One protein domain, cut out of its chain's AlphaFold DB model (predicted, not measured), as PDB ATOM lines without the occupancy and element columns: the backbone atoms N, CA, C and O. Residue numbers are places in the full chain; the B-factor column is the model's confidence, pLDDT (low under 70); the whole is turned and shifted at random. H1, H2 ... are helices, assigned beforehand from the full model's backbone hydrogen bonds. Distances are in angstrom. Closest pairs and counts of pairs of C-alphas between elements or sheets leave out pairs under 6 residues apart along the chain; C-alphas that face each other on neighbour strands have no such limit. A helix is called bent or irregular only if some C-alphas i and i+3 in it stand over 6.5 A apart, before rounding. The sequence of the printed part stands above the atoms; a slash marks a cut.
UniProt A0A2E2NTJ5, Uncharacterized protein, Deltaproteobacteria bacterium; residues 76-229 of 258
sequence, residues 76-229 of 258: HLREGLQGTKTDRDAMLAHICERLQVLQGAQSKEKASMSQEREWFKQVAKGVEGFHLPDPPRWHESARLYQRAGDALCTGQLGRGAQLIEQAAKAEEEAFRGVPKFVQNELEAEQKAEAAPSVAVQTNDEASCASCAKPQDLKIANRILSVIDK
ATOM      1  N   HIS A  76      63.446 112.880 129.067       76.50
ATOM      2  CA  HIS A  76      64.379 113.418 128.075       76.50
ATOM      3  C   HIS A  76      63.852 114.698 127.406       76.50
ATOM      4  O   HIS A  76      64.582 115.673 127.251       76.50
ATOM      5  N   LEU A  77      62.555 114.742 127.079       77.62
ATOM      6  CA  LEU A  77      61.926 115.955 126.547       77.62
ATOM      7  C   LEU A  77      61.948 117.108 127.558       77.62
ATOM      8  O   LEU A  77      62.184 118.254 127.179       77.62
ATOM      9  N   ARG A  78      61.715 116.829 128.845       77.31
ATOM     10  CA  ARG A  78      61.795 117.849 129.902       77.31
ATOM     11  C   ARG A  78      63.214 118.373 130.080       77.31
ATOM     12  O   ARG A  78      63.375 119.581 130.209       77.31
ATOM     13  N   GLU A  79      64.209 117.496 130.055       79.38
ATOM     14  CA  GLU A  79      65.626 117.867 130.135       79.38
ATOM     15  C   GLU A  79      66.042 118.717 128.925       79.38
ATOM     16  O   GLU A  79      66.624 119.785 129.105       79.38
ATOM     17  N   GLY A  80      65.639 118.338 127.708       76.12
ATOM     18  CA  GLY A  80      65.897 119.131 126.499       76.12
ATOM     19  C   GLY A  80      65.221 120.510 126.517       76.12
ATOM     20  O   GLY A  80      65.822 121.520 126.148       76.12
ATOM     21  N   LEU A  81      63.983 120.595 127.013       79.31
ATOM     22  CA  LEU A  81      63.286 121.877 127.174       79.31
ATOM     23  C   LEU A  81      63.916 122.758 128.260       79.31
ATOM     24  O   LEU A  81      63.917 123.982 128.135       79.31
ATOM     25  N   GLN A  82      64.446 122.159 129.326       83.12
ATOM     26  CA  GLN A  82      65.182 122.900 130.349       83.12
ATOM     27  C   GLN A  82      66.512 123.426 129.801       83.12
ATOM     28  O   GLN A  82      66.798 124.600 130.021       83.12
ATOM     29  N   GLY A  83      67.246 122.621 129.024       82.25
ATOM     30  CA  GLY A  83      68.486 123.038 128.356       82.25
ATOM     31  C   GLY A  83      68.278 124.220 127.407       82.25
ATOM     32  O   GLY A  83      68.909 125.261 127.547       82.25
ATOM     33  N   THR A  84      67.283 124.147 126.521       83.50
ATOM     34  CA  THR A  84      66.997 125.269 125.601       83.50
ATOM     35  C   THR A  84      66.575 126.550 126.328       83.50
ATOM     36  O   THR A  84      66.829 127.658 125.853       83.50
ATOM     37  N   LYS A  85      65.936 126.425 127.500       87.25
ATOM     38  CA  LYS A  85      65.604 127.572 128.348       87.25
ATOM     39  C   LYS A  85      66.853 128.180 128.986       87.25
ATOM     40  O   LYS A  85      66.982 129.401 128.967       87.25
ATOM     41  N   THR A  86      67.753 127.362 129.537       88.31
ATOM     42  CA  THR A  86      69.010 127.858 130.120       88.31
ATOM     43  C   THR A  86      69.874 128.533 129.067       88.31
ATOM     44  O   THR A  86      70.421 129.600 129.332       88.31
ATOM     45  N   ASP A  87      69.907 127.981 127.856       87.94
ATOM     46  CA  ASP A  87      70.677 128.531 126.744       87.94
ATOM     47  C   ASP A  87      70.151 129.903 126.318       87.94
ATOM     48  O   ASP A  87      70.909 130.860 126.151       87.94
ATOM     49  N   ARG A  88      68.823 130.028 126.208       90.25
ATOM     50  CA  ARG A  88      68.157 131.307 125.948       90.25
ATOM     51  C   ARG A  88      68.484 132.340 127.020       90.25
ATOM     52  O   ARG A  88      68.788 133.484 126.689       90.25
ATOM     53  N   ASP A  89      68.367 131.955 128.287       90.69
ATOM     54  CA  ASP A  89      68.565 132.868 129.410       90.69
ATOM     55  C   ASP A  89      70.043 133.314 129.486       90.69
ATOM     56  O   ASP A  89      70.304 134.492 129.724       90.69
ATOM     57  N   ALA A  90      70.996 132.431 129.161       90.69
ATOM     58  CA  ALA A  90      72.417 132.765 129.028       90.69
ATOM     59  C   ALA A  90      72.692 133.733 127.862       90.69
ATOM     60  O   ALA A  90      73.396 134.727 128.037       90.69
ATOM     61  N   MET A  91      72.095 133.498 126.688       91.00
ATOM     62  CA  MET A  91      72.211 134.414 125.545       91.00
ATOM     63  C   MET A  91      71.612 135.793 125.851       91.00
ATOM     64  O   MET A  91      72.204 136.814 125.507       91.00
ATOM     65  N   LEU A  92      70.458 135.846 126.523       92.19
ATOM     66  CA  LEU A  92      69.848 137.109 126.941       92.19
ATOM     67  C   LEU A  92      70.705 137.847 127.974       92.19
ATOM     68  O   LEU A  92      70.833 139.066 127.869       92.19
ATOM     69  N   ALA A  93      71.295 137.135 128.938       91.88
ATOM     70  CA  ALA A  93      72.204 137.724 129.918       91.88
ATOM     71  C   ALA A  93      73.423 138.358 129.233       91.88
ATOM     72  O   ALA A  93      73.703 139.532 129.471       91.88
ATOM     73  N   HIS A  94      74.051 137.634 128.301       91.75
ATOM     74  CA  HIS A  94      75.171 138.149 127.513       91.75
ATOM     75  C   HIS A  94      74.787 139.410 126.721       91.75
ATOM     76  O   HIS A  94      75.491 140.412 126.777       91.75
ATOM     77  N   ILE A  95      73.629 139.421 126.043       92.75
ATOM     78  CA  ILE A  95      73.151 140.623 125.333       92.75
ATOM     79  C   ILE A  95      73.020 141.819 126.288       92.75
ATOM     80  O   ILE A  95      73.392 142.938 125.931       92.75
ATOM     81  N   CYS A  96      72.464 141.609 127.483       92.38
ATOM     82  CA  CYS A  96      72.260 142.689 128.449       92.38
ATOM     83  C   CYS A  96      73.593 143.249 128.956       92.38
ATOM     84  O   CYS A  96      73.747 144.468 129.025       92.38
ATOM     85  N   GLU A  97      74.557 142.377 129.243       92.06
ATOM     86  CA  GLU A  97      75.920 142.752 129.623       92.06
ATOM     87  C   GLU A  97      76.610 143.560 128.517       92.06
ATOM     88  O   GLU A  97      77.054 144.686 128.758       92.06
ATOM     89  N   ARG A  98      76.608 143.066 127.270       91.31
ATOM     90  CA  ARG A  98      77.225 143.790 126.145       91.31
ATOM     91  C   ARG A  98      76.577 145.152 125.909       91.31
ATOM     92  O   ARG A  98      77.276 146.136 125.693       91.31
ATOM     93  N   LEU A  99      75.250 145.261 126.013       92.56
ATOM     94  CA  LEU A  99      74.565 146.555 125.899       92.56
ATOM     95  C   LEU A  99      74.989 147.551 126.991       92.56
ATOM     96  O   LEU A  99      75.089 148.745 126.703       92.56
ATOM     97  N   GLN A 100      75.256 147.096 128.218       92.00
ATOM     98  CA  GLN A 100      75.784 147.956 129.285       92.00
ATOM     99  C   GLN A 100      77.208 148.430 128.970       92.00
ATOM    100  O   GLN A 100      77.494 149.620 129.116       92.00
ATOM    101  N   VAL A 101      78.066 147.535 128.470       90.44
ATOM    102  CA  VAL A 101      79.430 147.873 128.030       90.44
ATOM    103  C   VAL A 101      79.397 148.922 126.915       90.44
ATOM    104  O   VAL A 101      80.049 149.961 127.028       90.44
ATOM    105  N   LEU A 102      78.570 148.712 125.887       91.25
ATOM    106  CA  LEU A 102      78.389 149.661 124.784       91.25
ATOM    107  C   LEU A 102      77.904 151.032 125.271       91.25
ATOM    108  O   LEU A 102      78.392 152.066 124.817       91.25
ATOM    109  N   GLN A 103      76.965 151.060 126.222       91.69
ATOM    110  CA  GLN A 103      76.493 152.310 126.812       91.69
ATOM    111  C   GLN A 103      77.611 153.031 127.583       91.69
ATOM    112  O   GLN A 103      77.718 154.259 127.500       91.69
ATOM    113  N   GLY A 104      78.436 152.288 128.325       89.94
ATOM    114  CA  GLY A 104      79.602 152.824 129.025       89.94
ATOM    115  C   GLY A 104      80.613 153.439 128.058       89.94
ATOM    116  O   GLY A 104      81.013 154.588 128.245       89.94
ATOM    117  N   ALA A 105      80.945 152.723 126.981       89.31
ATOM    118  CA  ALA A 105      81.867 153.196 125.953       89.31
ATOM    119  C   ALA A 105      81.356 154.459 125.243       89.31
ATOM    120  O   ALA A 105      82.073 155.455 125.165       89.31
ATOM    121  N   GLN A 106      80.085 154.475 124.830       90.75
ATOM    122  CA  GLN A 106      79.461 155.657 124.228       90.75
ATOM    123  C   GLN A 106      79.427 156.854 125.196       90.75
ATOM    124  O   GLN A 106      79.587 158.003 124.781       90.75
ATOM    125  N   SER A 107      79.228 156.605 126.494       89.56
ATOM    126  CA  SER A 107      79.228 157.664 127.512       89.56
ATOM    127  C   SER A 107      80.622 158.255 127.718       89.56
ATOM    128  O   SER A 107      80.733 159.471 127.867       89.56
ATOM    129  N   LYS A 108      81.672 157.421 127.680       87.94
ATOM    130  CA  LYS A 108      83.071 157.872 127.714       87.94
ATOM    131  C   LYS A 108      83.409 158.694 126.476       87.94
ATOM    132  O   LYS A 108      83.822 159.834 126.626       87.94
ATOM    133  N   GLU A 109      83.090 158.204 125.275       87.19
ATOM    134  CA  GLU A 109      83.270 158.985 124.038       87.19
ATOM    135  C   GLU A 109      82.571 160.345 124.109       87.19
ATOM    136  O   GLU A 109      83.143 161.372 123.739       87.19
ATOM    137  N   LYS A 110      81.340 160.369 124.629       87.94
ATOM    138  CA  LYS A 110      80.586 161.607 124.815       87.94
ATOM    139  C   LYS A 110      81.237 162.538 125.841       87.94
ATOM    140  O   LYS A 110      81.242 163.750 125.628       87.94
ATOM    141  N   ALA A 111      81.780 162.001 126.930       86.25
ATOM    142  CA  ALA A 111      82.531 162.780 127.909       86.25
ATOM    143  C   ALA A 111      83.799 163.375 127.279       86.25
ATOM    144  O   ALA A 111      84.049 164.571 127.440       86.25
ATOM    145  N   SER A 112      84.522 162.607 126.463       83.00
ATOM    146  CA  SER A 112      85.716 163.094 125.772       83.00
ATOM    147  C   SER A 112      85.405 164.228 124.788       83.00
ATOM    148  O   SER A 112      86.241 165.111 124.612       83.00
ATOM    149  N   MET A 113      84.195 164.299 124.209       83.56
ATOM    150  CA  MET A 113      83.786 165.464 123.397       83.56
ATOM    151  C   MET A 113      83.814 166.779 124.191       83.56
ATOM    152  O   MET A 113      84.050 167.835 123.614       83.56
ATOM    153  N   SER A 114      83.592 166.736 125.509       82.31
ATOM    154  CA  SER A 114      83.670 167.931 126.364       82.31
ATOM    155  C   SER A 114      85.110 168.360 126.679       82.31
ATOM    156  O   SER A 114      85.353 169.531 126.970       82.31
ATOM    157  N   GLN A 115      86.072 167.442 126.558       79.94
ATOM    158  CA  GLN A 115      87.505 167.649 126.795       79.94
ATOM    159  C   GLN A 115      88.271 167.889 125.483       79.94
ATOM    160  O   GLN A 115      89.402 167.440 125.308       79.94
ATOM    161  N   GLU A 116      87.665 168.620 124.544       75.38
ATOM    162  CA  GLU A 116      88.214 168.847 123.200       75.38
ATOM    163  C   GLU A 116      89.673 169.334 123.224       75.38
ATOM    164  O   GLU A 116      90.496 168.875 122.439       75.38
ATOM    165  N   ARG A 117      90.041 170.207 124.171       76.00
ATOM    166  CA  ARG A 117      91.381 170.818 124.243       76.00
ATOM    167  C   ARG A 117      92.534 169.814 124.326       76.00
ATOM    168  O   ARG A 117      93.619 170.132 123.835       76.00
ATOM    169  N   GLU A 118      92.319 168.653 124.937       76.69
ATOM    170  CA  GLU A 118      93.379 167.680 125.224       76.69
ATOM    171  C   GLU A 118      93.772 166.886 123.976       76.69
ATOM    172  O   GLU A 118      94.954 166.741 123.659       76.69
ATOM    173  N   TRP A 119      92.783 166.436 123.204       79.75
ATOM    174  CA  TRP A 119      93.007 165.592 122.031       79.75
ATOM    175  C   TRP A 119      92.915 166.359 120.702       79.75
ATOM    176  O   TRP A 119      93.439 165.888 119.689       79.75
ATOM    177  N   PHE A 120      92.331 167.565 120.679       81.75
ATOM    178  CA  PHE A 120      92.145 168.358 119.458       81.75
ATOM    179  C   PHE A 120      93.457 168.659 118.731       81.75
ATOM    180  O   PHE A 120      93.548 168.495 117.513       81.75
ATOM    181  N   LYS A 121      94.507 169.040 119.473       78.88
ATOM    182  CA  LYS A 121      95.833 169.306 118.892       78.88
ATOM    183  C   LYS A 121      96.378 168.076 118.160       78.88
ATOM    184  O   LYS A 121      96.968 168.216 117.093       78.88
ATOM    185  N   GLN A 122      96.173 166.881 118.710       80.38
ATOM    186  CA  GLN A 122      96.687 165.633 118.142       80.38
ATOM    187  C   GLN A 122      95.883 165.198 116.907       80.38
ATOM    188  O   GLN A 122      96.474 164.795 115.903       80.38
ATOM    189  N   VAL A 123      94.558 165.386 116.932       81.56
ATOM    190  CA  VAL A 123      93.681 165.178 115.766       81.56
ATOM    191  C   VAL A 123      94.030 166.147 114.633       81.56
ATOM    192  O   VAL A 123      94.201 165.724 113.491       81.56
ATOM    193  N   ALA A 124      94.218 167.435 114.931       77.81
ATOM    194  CA  ALA A 124      94.579 168.442 113.932       77.81
ATOM    195  C   ALA A 124      95.992 168.248 113.353       77.81
ATOM    196  O   ALA A 124      96.234 168.578 112.190       77.81
ATOM    197  N   LYS A 125      96.926 167.694 114.141       80.38
ATOM    198  CA  LYS A 125      98.257 167.276 113.669       80.38
ATOM    199  C   LYS A 125      98.199 166.043 112.752       80.38
ATOM    200  O   LYS A 125      99.169 165.798 112.038       80.38
ATOM    201  N   GLY A 126      97.081 165.310 112.731       77.31
ATOM    202  CA  GLY A 126      96.901 164.100 111.927       77.31
ATOM    203  C   GLY A 126      97.655 162.890 112.479       77.31
ATOM    204  O   GLY A 126      98.121 162.060 111.702       77.31
ATOM    205  N   VAL A 127      97.825 162.808 113.804       79.31
ATOM    206  CA  VAL A 127      98.520 161.683 114.449       79.31
ATOM    207  C   VAL A 127      97.725 160.392 114.238       79.31
ATOM    208  O   VAL A 127      96.508 160.350 114.416       79.31
ATOM    209  N   GLU A 128      98.414 159.308 113.880       77.62
ATOM    210  CA  GLU A 128      97.775 158.021 113.608       77.62
ATOM    211  C   GLU A 128      97.007 157.488 114.834       77.62
ATOM    212  O   GLU A 128      97.559 157.327 115.930       77.62
ATOM    213  N   GLY A 129      95.719 157.182 114.649       76.00
ATOM    214  CA  GLY A 129      94.816 156.709 115.707       76.00
ATOM    215  C   GLY A 129      94.150 157.815 116.537       76.00
ATOM    216  O   GLY A 129      93.369 157.504 117.438       76.00
ATOM    217  N   PHE A 130      94.417 159.088 116.229       78.81
ATOM    218  CA  PHE A 130      93.677 160.231 116.757       78.81
ATOM    219  C   PHE A 130      92.728 160.748 115.681       78.81
ATOM    220  O   PHE A 130      93.135 161.368 114.702       78.81
ATOM    221  N   HIS A 131      91.440 160.488 115.864       82.38
ATOM    222  CA  HIS A 131      90.373 161.013 115.020       82.38
ATOM    223  C   HIS A 131      89.227 161.523 115.895       82.38
ATOM    224  O   HIS A 131      89.209 161.289 117.105       82.38
ATOM    225  N   LEU A 132      88.270 162.222 115.281       85.44
ATOM    226  CA  LEU A 132      87.111 162.734 116.003       85.44
ATOM    227  C   LEU A 132      86.303 161.564 116.604       85.44
ATOM    228  O   LEU A 132      86.163 160.521 115.947       85.44
ATOM    229  N   PRO A 133      85.784 161.716 117.836       84.06
ATOM    230  CA  PRO A 133      84.864 160.750 118.423       84.06
ATOM    231  C   PRO A 133      83.545 160.731 117.631       84.06
ATOM    232  O   PRO A 133      83.065 161.771 117.177       84.06
ATOM    233  N   ASP A 134      82.957 159.543 117.464       86.38
ATOM    234  CA  ASP A 134      81.698 159.342 116.725       86.38
ATOM    235  C   ASP A 134      80.734 158.470 117.551       86.38
ATOM    236  O   ASP A 134      80.634 157.265 117.309       86.38
ATOM    237  N   PRO A 135      80.005 159.059 118.522       85.38
ATOM    238  CA  PRO A 135      79.084 158.320 119.390       85.38
ATOM    239  C   PRO A 135      78.000 157.498 118.653       85.38
ATOM    240  O   PRO A 135      77.576 156.461 119.171       85.38
ATOM    241  N   PRO A 136      77.522 157.893 117.454       88.81
ATOM    242  CA  PRO A 136      76.614 157.077 116.644       88.81
ATOM    243  C   PRO A 136      77.190 155.762 116.104       88.81
ATOM    244  O   PRO A 136      76.418 154.931 115.615       88.81
ATOM    245  N   ARG A 137      78.506 155.531 116.188       89.69
ATOM    246  CA  ARG A 137      79.162 154.285 115.745       89.69
ATOM    247  C   ARG A 137      78.563 153.039 116.403       89.69
ATOM    248  O   ARG A 137      78.375 152.016 115.751       89.69
ATOM    249  N   TRP A 138      78.173 153.148 117.669       91.75
ATOM    250  CA  TRP A 138      77.596 152.054 118.459       91.75
ATOM    251  C   TRP A 138      76.157 151.681 118.061       91.75
ATOM    252  O   TRP A 138      75.578 150.737 118.599       91.75
ATOM    253  N   HIS A 139      75.534 152.409 117.128       93.94
ATOM    254  CA  HIS A 139      74.143 152.165 116.739       93.94
ATOM    255  C   HIS A 139      73.937 150.834 116.024       93.94
ATOM    256  O   HIS A 139      72.876 150.219 116.165       93.94
ATOM    257  N   GLU A 140      74.903 150.413 115.212       93.69
ATOM    258  CA  GLU A 140      74.765 149.191 114.428       93.69
ATOM    259  C   GLU A 140      74.750 147.955 115.330       93.69
ATOM    260  O   GLU A 140      73.783 147.187 115.294       93.69
ATOM    261  N   SER A 141      75.736 147.836 116.224       93.62
ATOM    262  CA  SER A 141      75.798 146.760 117.216       93.62
ATOM    263  C   SER A 141      74.573 146.772 118.137       93.62
ATOM    264  O   SER A 141      73.913 145.744 118.298       93.62
ATOM    265  N   ALA A 142      74.169 147.940 118.653       94.25
ATOM    266  CA  ALA A 142      72.993 148.058 119.520       94.25
ATOM    267  C   ALA A 142      71.683 147.628 118.829       94.25
ATOM    268  O   ALA A 142      70.844 146.964 119.446       94.25
ATOM    269  N   ARG A 143      71.498 147.952 117.538       96.00
ATOM    270  CA  ARG A 143      70.334 147.488 116.751       96.00
ATOM    271  C   ARG A 143      70.331 145.977 116.581       96.00
ATOM    272  O   ARG A 143      69.261 145.367 116.651       96.00
ATOM    273  N   LEU A 144      71.490 145.382 116.318       95.88
ATOM    274  CA  LEU A 144      71.611 143.937 116.141       95.88
ATOM    275  C   LEU A 144      71.327 143.203 117.454       95.88
ATOM    276  O   LEU A 144      70.493 142.298 117.457       95.88
ATOM    277  N   TYR A 145      71.877 143.674 118.573       95.25
ATOM    278  CA  TYR A 145      71.575 143.140 119.903       95.25
ATOM    279  C   TYR A 145      70.096 143.265 120.282       95.25
ATOM    280  O   TYR A 145      69.504 142.317 120.799       95.25
ATOM    281  N   GLN A 146      69.451 144.392 119.962       95.00
ATOM    282  CA  GLN A 146      68.012 144.555 120.180       95.00
ATOM    283  C   GLN A 146      67.190 143.546 119.366       95.00
ATOM    284  O   GLN A 146      66.277 142.912 119.898       95.00
ATOM    285  N   ARG A 147      67.524 143.365 118.081       95.06
ATOM    286  CA  ARG A 147      66.857 142.384 117.210       95.06
ATOM    287  C   ARG A 147      67.097 140.950 117.682       95.06
ATOM    288  O   ARG A 147      66.172 140.144 117.616       95.06
ATOM    289  N   ALA A 148      68.301 140.644 118.165       93.94
ATOM    290  CA  ALA A 148      68.635 139.349 118.746       93.94
ATOM    291  C   ALA A 148      67.791 139.073 119.997       93.94
ATOM    292  O   ALA A 148      67.136 138.036 120.082       93.94
ATOM    293  N   GLY A 149      67.721 140.036 120.922       93.12
ATOM    294  CA  GLY A 149      66.898 139.935 122.127       93.12
ATOM    295  C   GLY A 149      65.417 139.732 121.806       93.12
ATOM    296  O   GLY A 149      64.762 138.879 122.406       93.12
ATOM    297  N   ASP A 150      64.896 140.444 120.806       93.62
ATOM    298  CA  ASP A 150      63.522 140.268 120.333       93.62
ATOM    299  C   ASP A 150      63.286 138.869 119.740       93.62
ATOM    300  O   ASP A 150      62.287 138.229 120.078       93.62
ATOM    301  N   ALA A 151      64.212 138.357 118.921       93.00
ATOM    302  CA  ALA A 151      64.130 137.009 118.355       93.00
ATOM    303  C   ALA A 151      64.134 135.925 119.450       93.00
ATOM    304  O   ALA A 151      63.258 135.051 119.458       93.00
ATOM    305  N   LEU A 152      65.031 136.039 120.434       91.44
ATOM    306  CA  LEU A 152      65.095 135.134 121.586       91.44
ATOM    307  C   LEU A 152      63.809 135.177 122.421       91.44
ATOM    308  O   LEU A 152      63.302 134.129 122.828       91.44
ATOM    309  N   CYS A 153      63.219 136.362 122.606       90.88
ATOM    310  CA  CYS A 153      61.951 136.508 123.324       90.88
ATOM    311  C   CYS A 153      60.764 135.893 122.572       90.88
ATOM    312  O   CYS A 153      59.834 135.392 123.207       90.88
ATOM    313  N   THR A 154      60.792 135.886 121.235       91.19
ATOM    314  CA  THR A 154      59.790 135.176 120.416       91.19
ATOM    315  C   THR A 154      59.992 133.660 120.376       91.19
ATOM    316  O   THR A 154      59.120 132.955 119.875       91.19
ATOM    317  N   GLY A 155      61.105 133.156 120.921       87.88
ATOM    318  CA  GLY A 155      61.421 131.732 120.945       87.88
ATOM    319  C   GLY A 155      62.249 131.239 119.758       87.88
ATOM    320  O   GLY A 155      62.364 130.030 119.584       87.88
ATOM    321  N   GLN A 156      62.825 132.130 118.946       90.62
ATOM    322  CA  GLN A 156      63.701 131.772 117.823       90.62
ATOM    323  C   GLN A 156      65.164 131.786 118.287       90.62
ATOM    324  O   GLN A 156      65.807 132.837 118.260       90.62
ATOM    325  N   LEU A 157      65.687 130.637 118.732       88.50
ATOM    326  CA  LEU A 157      67.047 130.552 119.283       88.50
ATOM    327  C   LEU A 157      68.110 130.639 118.192       88.50
ATOM    328  O   LEU A 157      68.992 131.485 118.295       88.50
ATOM    329  N   GLY A 158      67.974 129.856 117.117       88.56
ATOM    330  CA  GLY A 158      68.941 129.855 116.014       88.56
ATOM    331  C   GLY A 158      69.116 131.234 115.373       88.56
ATOM    332  O   GLY A 158      70.223 131.755 115.261       88.56
ATOM    333  N   ARG A 159      68.004 131.915 115.062       91.00
ATOM    334  CA  ARG A 159      68.044 133.299 114.558       91.00
ATOM    335  C   ARG A 159      68.658 134.272 115.570       91.00
ATOM    336  O   ARG A 159      69.361 135.195 115.169       91.00
ATOM    337  N   GLY A 160      68.360 134.099 116.857       90.75
ATOM    338  CA  GLY A 160      68.941 134.905 117.928       90.75
ATOM    339  C   GLY A 160      70.462 134.774 117.971       90.75
ATOM    340  O   GLY A 160      71.147 135.791 117.958       90.75
ATOM    341  N   ALA A 161      70.977 133.545 117.925       91.06
ATOM    342  CA  ALA A 161      72.408 133.252 117.912       91.06
ATOM    343  C   ALA A 161      73.128 133.872 116.704       91.06
ATOM    344  O   ALA A 161      74.106 134.598 116.880       91.06
ATOM    345  N   GLN A 162      72.585 133.706 115.493       92.00
ATOM    346  CA  GLN A 162      73.144 134.330 114.286       92.00
ATOM    347  C   GLN A 162      73.204 135.864 114.395       92.00
ATOM    348  O   GLN A 162      74.171 136.492 113.960       92.00
ATOM    349  N   LEU A 163      72.173 136.486 114.977       94.69
ATOM    350  CA  LEU A 163      72.151 137.935 115.191       94.69
ATOM    351  C   LEU A 163      73.156 138.380 116.262       94.69
ATOM    352  O   LEU A 163      73.709 139.467 116.120       94.69
ATOM    353  N   ILE A 164      73.415 137.566 117.292       93.44
ATOM    354  CA  ILE A 164      74.460 137.839 118.293       93.44
ATOM    355  C   ILE A 164      75.843 137.807 117.638       93.44
ATOM    356  O   ILE A 164      76.631 138.717 117.863       93.44
ATOM    357  N   GLU A 165      76.133 136.828 116.780       91.62
ATOM    358  CA  GLU A 165      77.422 136.776 116.076       91.62
ATOM    359  C   GLU A 165      77.635 137.979 115.151       91.62
ATOM    360  O   GLU A 165      78.733 138.532 115.072       91.62
ATOM    361  N   GLN A 166      76.582 138.410 114.449       93.06
ATOM    362  CA  GLN A 166      76.629 139.630 113.642       93.06
ATOM    363  C   GLN A 166      76.831 140.871 114.518       93.06
ATOM    364  O   GLN A 166      77.607 141.753 114.153       93.06
ATOM    365  N   ALA A 167      76.164 140.931 115.675       92.88
ATOM    366  CA  ALA A 167      76.317 142.024 116.627       92.88
ATOM    367  C   ALA A 167      77.746 142.099 117.183       92.88
ATOM    368  O   ALA A 167      78.304 143.191 117.222       92.88
ATOM    369  N   ALA A 168      78.351 140.958 117.525       90.56
ATOM    370  CA  ALA A 168      79.725 140.879 118.017       90.56
ATOM    371  C   ALA A 168      80.738 141.370 116.969       90.56
ATOM    372  O   ALA A 168      81.638 142.140 117.289       90.56
ATOM    373  N   LYS A 169      80.548 141.022 115.689       91.75
ATOM    374  CA  LYS A 169      81.393 141.542 114.595       91.75
ATOM    375  C   LYS A 169      81.264 143.057 114.434       91.75
ATOM    376  O   LYS A 169      82.275 143.748 114.351       91.75
ATOM    377  N   ALA A 170      80.035 143.576 114.434       92.50
ATOM    378  CA  ALA A 170      79.796 145.019 114.360       92.50
ATOM    379  C   ALA A 170      80.360 145.757 115.588       92.50
ATOM    380  O   ALA A 170      80.846 146.880 115.485       92.50
ATOM    381  N   GLU A 171      80.318 145.124 116.759       92.19
ATOM    382  CA  GLU A 171      80.932 145.629 117.981       92.19
ATOM    383  C   GLU A 171      82.461 145.671 117.879       92.19
ATOM    384  O   GLU A 171      83.053 146.705 118.183       92.19
ATOM    385  N   GLU A 172      83.113 144.613 117.392       90.31
ATOM    386  CA  GLU A 172      84.559 144.617 117.141       90.31
ATOM    387  C   GLU A 172      84.973 145.732 116.174       90.31
ATOM    388  O   GLU A 172      85.964 146.428 116.408       90.31
ATOM    389  N   GLU A 173      84.220 145.921 115.091       90.00
ATOM    390  CA  GLU A 173      84.449 147.004 114.132       90.00
ATOM    391  C   GLU A 173      84.276 148.380 114.781       90.00
ATOM    392  O   GLU A 173      85.092 149.279 114.551       90.00
ATOM    393  N   ALA A 174      83.270 148.533 115.648       89.31
ATOM    394  CA  ALA A 174      83.075 149.752 116.414       89.31
ATOM    395  C   ALA A 174      84.271 150.026 117.340       89.31
ATOM    396  O   ALA A 174      84.821 151.125 117.290       89.31
ATOM    397  N   PHE A 175      84.741 149.023 118.090       88.06
ATOM    398  CA  PHE A 175      85.900 149.146 118.984       88.06
ATOM    399  C   PHE A 175      87.205 149.467 118.249       88.06
ATOM    400  O   PHE A 175      87.999 150.274 118.732       88.06
ATOM    401  N   ARG A 176      87.435 148.883 117.065       86.56
ATOM    402  CA  ARG A 176      88.609 149.213 116.234       86.56
ATOM    403  C   ARG A 176      88.618 150.674 115.797       86.56
ATOM    404  O   ARG A 176      89.686 151.249 115.619       86.56
ATOM    405  N   GLY A 177      87.435 151.253 115.614       84.25
ATOM    406  CA  GLY A 177      87.251 152.647 115.235       84.25
ATOM    407  C   GLY A 177      87.189 153.624 116.407       84.25
ATOM    408  O   GLY A 177      86.782 154.758 116.179       84.25
ATOM    409  N   VAL A 178      87.518 153.217 117.636       87.25
ATOM    410  CA  VAL A 178      87.558 154.120 118.798       87.25
ATOM    411  C   VAL A 178      88.888 154.888 118.809       87.25
ATOM    412  O   VAL A 178      89.934 154.255 118.645       87.25
ATOM    413  N   PRO A 179      88.900 156.214 119.047       85.06
ATOM    414  CA  PRO A 179      90.144 156.974 119.141       85.06
ATOM    415  C   PRO A 179      91.029 156.511 120.307       85.06
ATOM    416  O   PRO A 179      90.524 156.171 121.377       85.06
ATOM    417  N   LYS A 180      92.359 156.592 120.159       83.12
ATOM    418  CA  LYS A 180      93.322 156.145 121.192       83.12
ATOM    419  C   LYS A 180      93.113 156.782 122.575       83.12
ATOM    420  O   LYS A 180      93.264 156.100 123.580       83.12
ATOM    421  N   PHE A 181      92.737 158.061 122.646       78.88
ATOM    422  CA  PHE A 181      92.493 158.730 123.931       78.88
ATOM    423  C   PHE A 181      91.284 158.149 124.676       78.88
ATOM    424  O   PHE A 181      91.353 157.958 125.883       78.88
ATOM    425  N   VAL A 182      90.227 157.771 123.954       81.50
ATOM    426  CA  VAL A 182      89.083 157.060 124.542       81.50
ATOM    427  C   VAL A 182      89.471 155.620 124.882       81.50
ATOM    428  O   VAL A 182      89.070 155.109 125.922       81.50
ATOM    429  N   GLN A 183      90.290 154.960 124.052       81.50
ATOM    430  CA  GLN A 183      90.786 153.606 124.342       81.50
ATOM    431  C   GLN A 183      91.575 153.534 125.653       81.50
ATOM    432  O   GLN A 183      91.473 152.530 126.347       81.50
ATOM    433  N   ASN A 184      92.321 154.582 126.005       76.12
ATOM    434  CA  ASN A 184      93.052 154.642 127.272       76.12
ATOM    435  C   ASN A 184      92.114 154.701 128.488       76.12
ATOM    436  O   ASN A 184      92.452 154.184 129.549       76.12
ATOM    437  N   GLU A 185      90.934 155.307 128.336       74.75
ATOM    438  CA  GLU A 185      89.900 155.355 129.376       74.75
ATOM    439  C   GLU A 185      89.012 154.103 129.390       74.75
ATOM    440  O   GLU A 185      88.329 153.821 130.380       74.75
ATOM    441  N   LEU A 186      88.972 153.343 128.292       77.62
ATOM    442  CA  LEU A 186      88.282 152.060 128.217       77.62
ATOM    443  C   LEU A 186      89.104 150.994 128.948       77.62
ATOM    444  O   LEU A 186      90.213 150.644 128.559       77.62
ATOM    445  N   GLU A 187      88.536 150.448 130.021       69.38
ATOM    446  CA  GLU A 187      89.160 149.363 130.777       69.38
ATOM    447  C   GLU A 187      89.302 148.118 129.892       69.38
ATOM    448  O   GLU A 187      88.478 147.867 129.009       69.38
ATOM    449  N   ALA A 188      90.328 147.297 130.138       60.78
ATOM    450  CA  ALA A 188      90.564 146.069 129.372       60.78
ATOM    451  C   ALA A 188      89.358 145.106 129.390       60.78
ATOM    452  O   ALA A 188      89.157 144.373 128.424       60.78
ATOM    453  N   GLU A 189      88.548 145.160 130.450       57.41
ATOM    454  CA  GLU A 189      87.315 144.385 130.638       57.41
ATOM    455  C   GLU A 189      86.165 144.840 129.722       57.41
ATOM    456  O   GLU A 189      85.239 144.081 129.464       57.41
ATOM    457  N   GLN A 190      86.235 146.054 129.165       64.69
ATOM    458  CA  GLN A 190      85.206 146.611 128.278       64.69
ATOM    459  C   GLN A 190      85.450 146.266 126.801       64.69
ATOM    460  O   GLN A 190      84.683 146.689 125.940       64.69
ATOM    461  N   LYS A 191      86.511 145.513 126.480       65.31
ATOM    462  CA  LYS A 191      86.819 145.114 125.098       65.31
ATOM    463  C   LYS A 191      85.745 144.180 124.534       65.31
ATOM    464  O   LYS A 191      85.033 143.506 125.278       65.31
ATOM    465  N   ALA A 192      85.621 144.172 123.204       63.34
ATOM    466  CA  ALA A 192      84.740 143.258 122.483       63.34
ATOM    467  C   ALA A 192      85.005 141.815 122.933       63.34
ATOM    468  O   ALA A 192      86.142 141.342 122.879       63.34
ATOM    469  N   GLU A 193      83.962 141.142 123.403       69.31
ATOM    470  CA  GLU A 193      84.017 139.736 123.781       69.31
ATOM    471  C   GLU A 193      83.372 138.900 122.676       69.31
ATOM    472  O   GLU A 193      82.439 139.345 122.005       69.31
ATOM    473  N   ALA A 194      83.893 137.692 122.465       69.69
ATOM    474  CA  ALA A 194      83.318 136.775 121.496       69.69
ATOM    475  C   ALA A 194      81.884 136.384 121.897       69.69
ATOM    476  O   ALA A 194      81.533 136.365 123.078       69.69
ATOM    477  N   ALA A 195      81.071 136.021 120.900       69.06
ATOM    478  CA  ALA A 195      79.731 135.486 121.125       69.06
ATOM    479  C   ALA A 195      79.767 134.321 122.141       69.06
ATOM    480  O   ALA A 195      80.728 133.543 122.155       69.06
ATOM    481  N   PRO A 196      78.729 134.164 122.985       72.31
ATOM    482  CA  PRO A 196      78.738 133.166 124.041       72.31
ATOM    483  C   PRO A 196      78.810 131.773 123.414       72.31
ATOM    484  O   PRO A 196      78.165 131.509 122.399       72.31
ATOM    485  N   SER A 197      79.555 130.855 124.035       68.81
ATOM    486  CA  SER A 197      79.749 129.482 123.527       68.81
ATOM    487  C   SER A 197      78.432 128.758 123.226       68.81
ATOM    488  O   SER A 197      78.357 127.946 122.307       68.81
ATOM    489  N   VAL A 198      77.382 129.111 123.963       65.38
ATOM    490  CA  VAL A 198      76.010 128.637 123.787       65.38
ATOM    491  C   VAL A 198      75.429 129.039 122.426       65.38
ATOM    492  O   VAL A 198      74.801 128.213 121.773       65.38
ATOM    493  N   ALA A 199      75.670 130.268 121.955       63.12
ATOM    494  CA  ALA A 199      75.187 130.727 120.650       63.12
ATOM    495  C   ALA A 199      75.844 129.953 119.493       63.12
ATOM    496  O   ALA A 199      75.193 129.657 118.497       63.12
ATOM    497  N   VAL A 200      77.104 129.541 119.656       64.25
ATOM    498  CA  VAL A 200      77.849 128.772 118.642       64.25
ATOM    499  C   VAL A 200      77.346 127.324 118.530       64.25
ATOM    500  O   VAL A 200      77.523 126.674 117.502       64.25
ATOM    501  N   GLN A 201      76.714 126.793 119.581       71.06
ATOM    502  CA  GLN A 201      76.250 125.400 119.644       71.06
ATOM    503  C   GLN A 201      74.767 125.226 119.292       71.06
ATOM    504  O   GLN A 201      74.307 124.096 119.106       71.06
ATOM    505  N   THR A 202      73.996 126.312 119.206       72.12
ATOM    506  CA  THR A 202      72.567 126.229 118.888       72.12
ATOM    507  C   THR A 202      72.323 125.956 117.409       72.12
ATOM    508  O   THR A 202      72.772 126.702 116.547       72.12
ATOM    509  N   ASN A 203      71.540 124.915 117.117       73.12
ATOM    510  CA  ASN A 203      71.067 124.632 115.762       73.12
ATOM    511  C   ASN A 203      70.073 125.703 115.283       73.12
ATOM    512  O   ASN A 203      69.248 126.188 116.061       73.12
ATOM    513  N   ASP A 204      70.070 125.984 113.978       71.50
ATOM    514  CA  ASP A 204      69.202 126.995 113.356       71.50
ATOM    515  C   ASP A 204      67.697 126.756 113.588       71.50
ATOM    516  O   ASP A 204      66.914 127.703 113.682       71.50
ATOM    517  N   GLU A 205      67.286 125.494 113.736       75.69
ATOM    518  CA  GLU A 205      65.891 125.085 113.960       75.69
ATOM    519  C   GLU A 205      65.482 125.062 115.445       75.69
ATOM    520  O   GLU A 205      64.328 124.770 115.776       75.69
ATOM    521  N   ALA A 206      66.406 125.364 116.365       75.69
ATOM    522  CA  ALA A 206      66.116 125.351 117.791       75.69
ATOM    523  C   ALA A 206      65.091 126.441 118.145       75.69
ATOM    524  O   ALA A 206      65.280 127.633 117.878       75.69
ATOM    525  N   SER A 207      64.000 126.023 118.790       80.31
ATOM    526  CA  SER A 207      62.952 126.916 119.273       80.31
ATOM    527  C   SER A 207      62.673 126.698 120.756       80.31
ATOM    528  O   SER A 207      62.804 125.594 121.281       80.31
ATOM    529  N   CYS A 208      62.300 127.775 121.441       81.94
ATOM    530  CA  CYS A 208      61.950 127.770 122.857       81.94
ATOM    531  C   CYS A 208      60.593 128.451 123.065       81.94
ATOM    532  O   CYS A 208      60.095 129.170 122.200       81.94
ATOM    533  N   ALA A 209      59.989 128.260 124.237       83.19
ATOM    534  CA  ALA A 209      58.813 129.026 124.624       83.19
ATOM    535  C   ALA A 209      59.140 130.529 124.686       83.19
ATOM    536  O   ALA A 209      60.212 130.926 125.153       83.19
ATOM    537  N   SER A 210      58.191 131.365 124.261       85.12
ATOM    538  CA  SER A 210      58.319 132.821 124.339       85.12
ATOM    539  C   SER A 210      58.510 133.293 125.783       85.12
ATOM    540  O   SER A 210      57.867 132.761 126.695       85.12
ATOM    541  N   CYS A 211      59.328 134.322 125.995       85.62
ATOM    542  CA  CYS A 211      59.538 134.930 127.310       85.62
ATOM    543  C   CYS A 211      59.229 136.427 127.323       85.62
ATOM    544  O   CYS A 211      59.130 137.086 126.288       85.62
ATOM    545  N   ALA A 212      59.069 136.968 128.532       86.69
ATOM    546  CA  ALA A 212      59.000 138.407 128.727       86.69
ATOM    547  C   ALA A 212      60.347 139.048 128.363       86.69
ATOM    548  O   ALA A 212      61.404 138.485 128.649       86.69
ATOM    549  N   LYS A 213      60.298 140.235 127.752       87.31
ATOM    550  CA  LYS A 213      61.506 140.989 127.407       87.31
ATOM    551  C   LYS A 213      62.191 141.495 128.685       87.31
ATOM    552  O   LYS A 213      61.509 142.140 129.490       87.31
ATOM    553  N   PRO A 214      63.499 141.255 128.876       87.62
ATOM    554  CA  PRO A 214      64.235 141.834 129.995       87.62
ATOM    555  C   PRO A 214      64.241 143.367 129.911       87.62
ATOM    556  O   PRO A 214      64.185 143.953 128.827       87.62
ATOM    557  N   GLN A 215      64.280 144.029 131.071       86.94
ATOM    558  CA  GLN A 215      64.230 145.495 131.140       86.94
ATOM    559  C   GLN A 215      65.474 146.147 130.527       86.94
ATOM    560  O   GLN A 215      65.365 147.230 129.948       86.94
ATOM    561  N   ASP A 216      66.612 145.458 130.583       86.06
ATOM    562  CA  ASP A 216      67.911 145.956 130.128       86.06
ATOM    563  C   ASP A 216      68.004 146.090 128.604       86.06
ATOM    564  O   ASP A 216      68.763 146.916 128.106       86.06
ATOM    565  N   LEU A 217      67.125 145.435 127.833       88.06
ATOM    566  CA  LEU A 217      67.005 145.696 126.388       88.06
ATOM    567  C   LEU A 217      66.604 147.147 126.075       88.06
ATOM    568  O   LEU A 217      66.803 147.619 124.956       88.06
ATOM    569  N   LYS A 218      66.066 147.896 127.049       90.88
ATOM    570  CA  LYS A 218      65.804 149.335 126.888       90.88
ATOM    571  C   LYS A 218      67.089 150.154 126.739       90.88
ATOM    572  O   LYS A 218      67.012 151.264 126.212       90.88
ATOM    573  N   ILE A 219      68.242 149.626 127.159       90.75
ATOM    574  CA  ILE A 219      69.549 150.272 126.987       90.75
ATOM    575  C   ILE A 219      69.856 150.465 125.501       90.75
ATOM    576  O   ILE A 219      70.300 151.544 125.121       90.75
ATOM    577  N   ALA A 220      69.497 149.503 124.643       91.31
ATOM    578  CA  ALA A 220      69.654 149.654 123.198       91.31
ATOM    579  C   ALA A 220      68.950 150.920 122.678       91.31
ATOM    580  O   ALA A 220      69.541 151.702 121.943       91.31
ATOM    581  N   ASN A 221      67.724 151.201 123.135       91.06
ATOM    582  CA  ASN A 221      67.011 152.419 122.733       91.06
ATOM    583  C   ASN A 221      67.701 153.701 123.225       91.06
ATOM    584  O   ASN A 221      67.639 154.716 122.535       91.06
ATOM    585  N   ARG A 222      68.358 153.672 124.396       91.00
ATOM    586  CA  ARG A 222      69.164 154.808 124.870       91.00
ATOM    587  C   ARG A 222      70.370 155.032 123.971       91.00
ATOM    588  O   ARG A 222      70.564 156.164 123.543       91.00
ATOM    589  N   ILE A 223      71.106 153.972 123.636       90.62
ATOM    590  CA  ILE A 223      72.267 154.059 122.740       90.62
ATOM    591  C   ILE A 223      71.854 154.668 121.399       90.62
ATOM    592  O   ILE A 223      72.486 155.606 120.928       90.62
ATOM    593  N   LEU A 224      70.734 154.204 120.833       92.62
ATOM    594  CA  LEU A 224      70.199 154.687 119.554       92.62
ATOM    595  C   LEU A 224      69.647 156.114 119.580       92.62
ATOM    596  O   LEU A 224      69.430 156.697 118.518       92.62
ATOM    597  N   SER A 225      69.372 156.661 120.765       92.06
ATOM    598  CA  SER A 225      68.875 158.032 120.908       92.06
ATOM    599  C   SER A 225      69.983 159.087 120.837       92.06
ATOM    600  O   SER A 225      69.680 160.271 120.701       92.06
ATOM    601  N   VAL A 226      71.253 158.678 120.911       87.81
ATOM    602  CA  VAL A 226      72.399 159.588 120.852       87.81
ATOM    603  C   VAL A 226      72.676 159.969 119.398       87.81
ATOM    604  O   VAL A 226      73.040 159.140 118.576       87.81
ATOM    605  N   ILE A 227      72.496 161.246 119.061       84.12
ATOM    606  CA  ILE A 227      72.721 161.773 117.699       84.12
ATOM    607  C   ILE A 227      73.908 162.752 117.681       84.12
ATOM    608  O   ILE A 227      74.254 163.300 116.639       84.12
ATOM    609  N   ASP A 228      74.553 162.952 118.830       79.19
ATOM    610  CA  ASP A 228      75.645 163.904 118.996       79.19
ATOM    611  C   ASP A 228      76.802 163.547 118.049       79.19
ATOM    612  O   ASP A 228      77.344 162.444 118.101       79.19
ATOM    613  N   LYS A 229      77.159 164.479 117.162       76.81
ATOM    614  CA  LYS A 229      78.300 164.376 116.247       76.81
ATOM    615  C   LYS A 229      79.112 165.654 116.345       76.81
ATOM    616  O   LYS A 229      78.535 166.739 116.295       76.81
TER     617      LYS A 229
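Overview. This is residues 76 to 229 of the 258 residues of an uncharacterized protein of Deltaproteobacteria bacterium (UniProt A0A2E2NTJ5). One very long helix, H1, runs along nearly the whole length of a rod, and a helical hairpin, H3 and H4, packs alongside it. H7 packs on H1 and H3 and completes a bundle of four helices set lengthwise together, H1, H3, H4 and H7, while the short H5 and H6 pack on H1 at separate places and H2 follows at its far end. The printed part has 154 residues with seven named helices, H1 to H7 in chain order, and no named strand; the class is all helix. It is only just compact, close to loose, with a radius of gyration of the C-alphas of 17.8 A and spans of 65 by 25 by 20 A.

Arrangement. Begin with the hub, H1, residues 76 to 114, which touches five other helices. H3, residues 135 to 154, touches it at a shallow tilt of 17 degrees, opposite ways; look at the closest C-alphas, Gln 106 and Pro 135, 5.5 A apart. H3 and H4, residues 157 to 176, form a helical hairpin at a shallow tilt of 11 degrees, opposite ways, closest at the C-alphas of Ala 148 and Gly 160, 4.5 A. H4 only just touches H1, with 3 pairs of C-alphas within 8 A, through residues 88 to 95 of H1 alone; the closest are Arg 88 and Leu 157, 6.8 A. H7, residues 215 to 224, touches H3 at a shallow tilt of 33 degrees, only just short of steep, with the C-alphas of Ala 142 and Ala 220 closest at 5.2 A. It also touches residues 96 to 106 of H1 alone, Cys 96 and Asp 216 having the closest C-alphas at 5.7 A. H6, residues 197 to 201, touches H4, its C-alpha 199 being 4.6 A from C-alpha 161, and H1, C-alphas 87 and 198 being 6.1 A apart; these are the closest of each pair. H5, residues 180 to 185, touches H1 at a steep tilt of 66 degrees, closest at C-alphas 109 and 182, 6.1 A. H2, residues 116 to 125, and H1 meet only through their link. Every O i to N i+4 pair is within hydrogen-bond range in H4 and H6, against 34 of 35 in H1, 4 of 6 in H2, 13 of 16 in H3, 1 of 2 in H5 and 3 of 6 in H7.

Along the chain. Find C-alpha 76 at (64.379, 113.418, 128.075); from there H1 runs 57.9 A to C-alpha 114 at (83.670, 167.931, 126.364). H3 measures 30.1 A, with a kink of 29 degrees near residue 142, and H4 28.7 A. H2 is 13.9 A long, H5 8.9 A and H6 6.6 A. H2 and H3 are irregular, but only just: C-alphas 118 and 121 are 7.0 A apart, C-alphas 137 and 140 6.9 A. H7 runs 15.9 A and ends at C-alpha 224, (70.199, 154.687, 119.554).

Size, cuts and confidence. The two C-alphas farthest apart, those of His 76 and Lys 125, are 65.2 A apart. The printed part has no cut. The links H5 to H6 and H6 to H7 are long, the latter being residues 202 to 214. Mean pLDDT of the printed part is 84.5; look for values under 70 at residues 187 to 195 and 197 to 200.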